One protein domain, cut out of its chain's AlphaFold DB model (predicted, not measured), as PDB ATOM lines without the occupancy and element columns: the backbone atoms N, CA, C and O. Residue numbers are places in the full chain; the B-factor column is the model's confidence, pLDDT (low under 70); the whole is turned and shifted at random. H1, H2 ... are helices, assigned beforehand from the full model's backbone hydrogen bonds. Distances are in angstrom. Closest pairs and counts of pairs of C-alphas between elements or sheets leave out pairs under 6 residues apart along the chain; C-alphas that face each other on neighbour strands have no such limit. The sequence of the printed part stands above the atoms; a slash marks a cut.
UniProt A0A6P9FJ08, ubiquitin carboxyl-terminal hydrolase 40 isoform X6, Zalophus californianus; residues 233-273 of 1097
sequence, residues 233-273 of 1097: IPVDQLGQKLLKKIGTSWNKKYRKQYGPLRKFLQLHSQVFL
ATOM      1  N   ILE A 233      76.639 -85.335 -42.427       82.94
ATOM      2  CA  ILE A 233      77.371 -84.513 -43.401       82.94
ATOM      3  C   ILE A 233      78.823 -85.004 -43.541       82.94
ATOM      4  O   ILE A 233      79.439 -85.391 -42.543       82.94
ATOM      5  N   PRO A 234      79.430 -84.979 -44.740       83.75
ATOM      6  CA  PRO A 234      80.869 -85.177 -44.886       83.75
ATOM      7  C   PRO A 234      81.658 -84.139 -44.082       83.75
ATOM      8  O   PRO A 234      81.345 -82.947 -44.123       83.75
ATOM      9  N   VAL A 235      82.718 -84.553 -43.383       81.38
ATOM     10  CA  VAL A 235      83.482 -83.652 -42.494       81.38
ATOM     11  C   VAL A 235      84.086 -82.466 -43.261       81.38
ATOM     12  O   VAL A 235      84.171 -81.353 -42.738       81.38
ATOM     13  N   ASP A 236      84.446 -82.666 -44.529       77.81
ATOM     14  CA  ASP A 236      84.976 -81.597 -45.376       77.81
ATOM     15  C   ASP A 236      83.882 -80.589 -45.788       77.81
ATOM     16  O   ASP A 236      84.141 -79.384 -45.831       77.81
ATOM     17  N   GLN A 237      82.638 -81.044 -45.991       80.69
ATOM     18  CA  GLN A 237      81.484 -80.162 -46.215       80.69
ATOM     19  C   GLN A 237      81.075 -79.420 -44.936       80.69
ATOM     20  O   GLN A 237      80.728 -78.242 -45.010       80.69
ATOM     21  N   LEU A 238      81.197 -80.047 -43.761       82.44
ATOM     22  CA  LEU A 238      80.994 -79.374 -42.473       82.44
ATOM     23  C   LEU A 238      81.971 -78.207 -42.293       82.44
ATOM     24  O   LEU A 238      81.573 -77.110 -41.902       82.44
ATOM     25  N   GLY A 239      83.240 -78.411 -42.656       78.81
ATOM     26  CA  GLY A 239      84.247 -77.352 -42.662       78.81
ATOM     27  C   GLY A 239      83.914 -76.199 -43.622       78.81
ATOM     28  O   GLY A 239      84.163 -75.039 -43.289       78.81
ATOM     29  N   GLN A 240      83.322 -76.490 -44.786       79.81
ATOM     30  CA  GLN A 240      82.885 -75.474 -45.754       79.81
ATOM     31  C   GLN A 240      81.634 -74.713 -45.295       79.81
ATOM     32  O   GLN A 240      81.581 -73.491 -45.439       79.81
ATOM     33  N   LYS A 241      80.643 -75.391 -44.702       80.56
ATOM     34  CA  LYS A 241      79.449 -74.729 -44.146       80.56
ATOM     35  C   LYS A 241      79.799 -73.866 -42.932       80.56
ATOM     36  O   LYS A 241      79.284 -72.757 -42.818       80.56
ATOM     37  N   LEU A 242      80.757 -74.295 -42.106       82.69
ATOM     38  CA  LEU A 242      81.328 -73.463 -41.043       82.69
ATOM     39  C   LEU A 242      82.012 -72.209 -41.612       82.69
ATOM     40  O   LEU A 242      81.754 -71.105 -41.137       82.69
ATOM     41  N   LEU A 243      82.817 -72.357 -42.672       80.12
ATOM     42  CA  LEU A 243      83.431 -71.222 -43.370       80.12
ATOM     43  C   LEU A 243      82.376 -70.252 -43.928       80.12
ATOM     44  O   LEU A 243      82.565 -69.045 -43.828       80.12
ATOM     45  N   LYS A 244      81.262 -70.755 -44.471       78.06
ATOM     46  CA  LYS A 244      80.165 -69.919 -44.985       78.06
ATOM     47  C   LYS A 244      79.411 -69.182 -43.868       78.06
ATOM     48  O   LYS A 244      78.945 -68.074 -44.099       78.06
ATOM     49  N   LYS A 245      79.309 -69.779 -42.675       73.44
ATOM     50  CA  LYS A 245      78.540 -69.247 -41.536       73.44
ATOM     51  C   LYS A 245      79.328 -68.269 -40.657       73.44
ATOM     52  O   LYS A 245      78.755 -67.306 -40.175       73.44
ATOM     53  N   ILE A 246      80.630 -68.500 -40.471       77.12
ATOM     54  CA  ILE A 246      81.510 -67.683 -39.605       77.12
ATOM     55  C   ILE A 246      82.506 -66.839 -40.437       77.12
ATOM     56  O   ILE A 246      83.276 -66.044 -39.907       77.12
ATOM     57  N   GLY A 247      82.571 -67.038 -41.758       72.75
ATOM     58  CA  GLY A 247      83.471 -66.309 -42.663       72.75
ATOM     59  C   GLY A 247      84.951 -66.728 -42.608       72.75
ATOM     60  O   GLY A 247      85.759 -66.242 -43.398       72.75
ATOM     61  N   THR A 248      85.348 -67.643 -41.713       78.06
ATOM     62  CA  THR A 248      86.733 -68.146 -41.596       78.06
ATOM     63  C   THR A 248      86.788 -69.667 -41.460       78.06
ATOM     64  O   THR A 248      85.869 -70.298 -40.944       78.06
ATOM     65  N   SER A 249      87.864 -70.293 -41.956       80.75
ATOM     66  CA  SER A 249      87.982 -71.754 -41.931       80.75
ATOM     67  C   SER A 249      88.383 -72.248 -40.543       80.75
ATOM     68  O   SER A 249      89.164 -71.594 -39.844       80.75
ATOM     69  N   TRP A 250      87.931 -73.453 -40.174       83.94
ATOM     70  CA  TRP A 250      88.295 -74.102 -38.908       83.94
ATOM     71  C   TRP A 250      89.803 -74.053 -38.636       83.94
ATOM     72  O   TRP A 250      90.255 -73.718 -37.539       83.94
ATOM     73  N   ASN A 251      90.597 -74.347 -39.671       80.00
ATOM     74  CA  ASN A 251      92.050 -74.407 -39.563       80.00
ATOM     75  C   ASN A 251      92.693 -73.052 -39.224       80.00
ATOM     76  O   ASN A 251      93.768 -73.038 -38.627       80.00
ATOM     77  N   LYS A 252      92.047 -71.939 -39.589       79.12
ATOM     78  CA  LYS A 252      92.526 -70.581 -39.319       79.12
ATOM     79  C   LYS A 252      92.058 -70.065 -37.955       79.12
ATOM     80  O   LYS A 252      92.843 -69.399 -37.287       79.12
ATOM     81  N   LYS A 253      90.822 -70.384 -37.542       77.94
ATOM     82  CA  LYS A 253      90.204 -69.847 -36.315       77.94
ATOM     83  C   LYS A 253      90.421 -70.726 -35.074       77.94
ATOM     84  O   LYS A 253      90.884 -70.230 -34.056       77.94
ATOM     85  N   TYR A 254      90.190 -72.037 -35.169       81.56
ATOM     86  CA  TYR A 254      90.086 -72.920 -33.992       81.56
ATOM     87  C   TYR A 254      91.238 -73.929 -33.843       81.56
ATOM     88  O   TYR A 254      91.427 -74.505 -32.772       81.56
ATOM     89  N   ARG A 255      92.082 -74.116 -34.870       81.50
ATOM     90  CA  ARG A 255      93.141 -75.150 -34.868       81.50
ATOM     91  C   ARG A 255      94.160 -75.033 -33.738       81.50
ATOM     92  O   ARG A 255      94.652 -76.060 -33.284       81.50
ATOM     93  N   LYS A 256      94.503 -73.814 -33.304       78.81
ATOM     94  CA  LYS A 256      95.477 -73.607 -32.215       78.81
ATOM     95  C   LYS A 256      94.934 -74.036 -30.849       78.81
ATOM     96  O   LYS A 256      95.718 -74.517 -30.043       78.81
ATOM     97  N   GLN A 257      93.632 -73.865 -30.606       75.12
ATOM     98  CA  GLN A 257      92.988 -74.183 -29.325       75.12
ATOM     99  C   GLN A 257      92.448 -75.619 -29.287       75.12
ATOM    100  O   GLN A 257      92.621 -76.310 -28.291       75.12
ATOM    101  N   TYR A 258      91.859 -76.092 -30.388       77.62
ATOM    102  CA  TYR A 258      91.076 -77.333 -30.418       77.62
ATOM    103  C   TYR A 258      91.638 -78.409 -31.363       77.62
ATOM    104  O   TYR A 258      91.117 -79.520 -31.443       77.62
ATOM    105  N   GLY A 259      92.723 -78.109 -32.084       78.75
ATOM    106  CA  GLY A 259      93.320 -79.020 -33.059       78.75
ATOM    107  C   GLY A 259      92.532 -79.129 -34.377       78.75
ATOM    108  O   GLY A 259      91.652 -78.315 -34.667       78.75
ATOM    109  N   PRO A 260      92.880 -80.090 -35.255       82.56
ATOM    110  CA  PRO A 260      92.156 -80.317 -36.508       82.56
ATOM    111  C   PRO A 260      90.689 -80.694 -36.257       82.56
ATOM    112  O   PRO A 260      90.408 -81.420 -35.307       82.56
ATOM    113  N   LEU A 261      89.779 -80.277 -37.146       81.94
ATOM    114  CA  LEU A 261      88.327 -80.476 -36.993       81.94
ATOM    115  C   LEU A 261      87.955 -81.934 -36.682       81.94
ATOM    116  O   LEU A 261      87.185 -82.184 -35.764       81.94
ATOM    117  N   ARG A 262      88.565 -82.906 -37.373       82.25
ATOM    118  CA  ARG A 262      88.333 -84.343 -37.128       82.25
ATOM    119  C   ARG A 262      88.670 -84.759 -35.694       82.25
ATOM    120  O   ARG A 262      87.890 -85.461 -35.067       82.25
ATOM    121  N   LYS A 263      89.780 -84.258 -35.146       79.12
ATOM    122  CA  LYS A 263      90.208 -84.568 -33.775       79.12
ATOM    123  C   LYS A 263      89.276 -83.938 -32.739       79.12
ATOM    124  O   LYS A 263      89.006 -84.554 -31.715       79.12
ATOM    125  N   PHE A 264      88.756 -82.743 -33.022       83.94
ATOM    126  CA  PHE A 264      87.746 -82.101 -32.182       83.94
ATOM    127  C   PHE A 264      86.432 -82.895 -32.171       83.94
ATOM    128  O   PHE A 264      85.901 -83.175 -31.103       83.94
ATOM    129  N   LEU A 265      85.952 -83.344 -33.334       83.12
ATOM    130  CA  LEU A 265      84.753 -84.186 -33.424       83.12
ATOM    131  C   LEU A 265      84.925 -85.519 -32.670       83.12
ATOM    132  O   LEU A 265      84.004 -85.940 -31.980       83.12
ATOM    133  N   GLN A 266      86.113 -86.136 -32.723       79.75
ATOM    134  CA  GLN A 266      86.439 -87.348 -31.952       79.75
ATOM    135  C   GLN A 266      86.457 -87.116 -30.432       79.75
ATOM    136  O   GLN A 266      85.999 -87.970 -29.677       79.75
ATOM    137  N   LEU A 267      86.981 -85.973 -29.973       78.06
ATOM    138  CA  LEU A 267      87.014 -85.589 -28.552       78.06
ATOM    139  C   LEU A 267      85.617 -85.308 -27.975       78.06
ATOM    140  O   LEU A 267      85.440 -85.353 -26.760       78.06
ATOM    141  N   HIS A 268      84.640 -85.046 -28.843       78.69
ATOM    142  CA  HIS A 268      83.245 -84.789 -28.498       78.69
ATOM    143  C   HIS A 268      82.310 -85.897 -29.020       78.69
ATOM    144  O   HIS A 268      81.213 -85.621 -29.518       78.69
ATOM    145  N   SER A 269      82.729 -87.161 -28.887       71.56
ATOM    146  CA  SER A 269      81.989 -88.351 -29.343       71.56
ATOM    147  C   SER A 269      80.646 -88.581 -28.636       71.56
ATOM    148  O   SER A 269      79.778 -89.274 -29.156       71.56
ATOM    149  N   GLN A 270      80.433 -87.942 -27.481       67.62
ATOM    150  CA  GLN A 270      79.149 -87.886 -26.777       67.62
ATOM    151  C   GLN A 270      78.094 -87.020 -27.489       67.62
ATOM    152  O   GLN A 270      76.925 -87.036 -27.113       67.62
ATOM    153  N   VAL A 271      78.499 -86.245 -28.501       71.81
ATOM    154  CA  VAL A 271      77.623 -85.398 -29.323       71.81
ATOM    155  C   VAL A 271      77.679 -85.812 -30.793       71.81
ATOM    156  O   VAL A 271      76.639 -85.893 -31.450       71.81
ATOM    157  N   PHE A 272      78.883 -86.049 -31.315       80.94
ATOM    158  CA  PHE A 272      79.122 -86.301 -32.730       80.94
ATOM    159  C   PHE A 272      79.525 -87.757 -32.965       80.94
ATOM    160  O   PHE A 272      80.507 -88.242 -32.410       80.94
ATOM    161  N   LEU A 273      78.797 -88.445 -33.837       79.69
ATOM    162  CA  LEU A 273      79.112 -89.786 -34.302       79.69
ATOM    163  C   LEU A 273      79.802 -89.697 -35.668       79.69
ATOM    164  O   LEU A 273      79.173 -89.340 -36.667       79.69
TER     165      LEU A 273
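AT A GLANCE: This is residues 233 to 273 of the 1097 residues of the protein "ubiquitin carboxyl-terminal hydrolase 40 isoform X6" of Zalophus californianus (UniProt A0A6P9FJ08). The printed part makes one flat, single loop of helices: the longest helix, H1, forms one side, the chain turns round at its end and comes back through two short helical turns, H2 and H3, and H4 then runs off about perpendicular to H1. After H4 the last residues, 268 to 273, fold back, and the first and last printed C-alphas are 10.7 A apart. There are 41 residues with four named helices, in the order H1, H2, H3, H4, and no named strand; the class is all helix. The whole is compact, with a radius of gyration of the C-alphas of 10.1 A, and it spans 27 by 24 by 13 A.

HOW THE PARTS SIT: Begin with H1, residues 235 to 246, and go on over a tight link to H2, residues 250 to 253. H1 and H2 only just touch, with 3 pairs of C-alphas within 8 A, and H1 does so with residues 239 to 243 alone; the closest C-alphas are those of Gly 239 and Trp 250, 6.4 A apart. Go on to H3, residues 255 to 258, which meets H2 only through their tight link of 1 residue. H1 and H3 are apart. H4, residues 261 to 267, is close to H3 but not clearly touching, and their closest C-alphas, those of Tyr 258 and Phe 264, are 6.1 A apart. H2 and H4 are also close but not clearly touching, with C-alphas 250 and 261 closest at 6.7 A. H1 and H4 only just touch, with 3 pairs of C-alphas within 8 A, through residues 235 to 239 of H1 alone; the closest C-alphas are those of Val 235 and Arg 262, 7.3 A apart. Their lines stand about perpendicular, at 74 degrees. In H1 and H4 every O i to N i+4 pair is within hydrogen-bond range; H2 and H3 are too short for such a pair, and of their single O i to N i+3 pairs the one in H2 is within range and the one in H3 is not.

IN THESE COORDINATES: Find C-alpha 235 at (83.482, -83.652, -42.494); from there H1 runs 16.3 A to C-alpha 246 at (81.510, -67.683, -39.605). H2 measures 5.3 A from C-alpha 250 to C-alpha 253, and H3 measures 5.4 A from C-alpha 255 to C-alpha 258. H4 runs 10.0 A from C-alpha 261 to C-alpha 267, which you find at (87.014, -85.589, -28.552).

THE WHOLE: The two C-alphas farthest apart are those of Gly 247 and Gln 270, at 27.1 A. The printed part has no cut, and its three links between helices are tight. The mean pLDDT of the printed part is 79.2, and residue 270 is the one printed residue under 70.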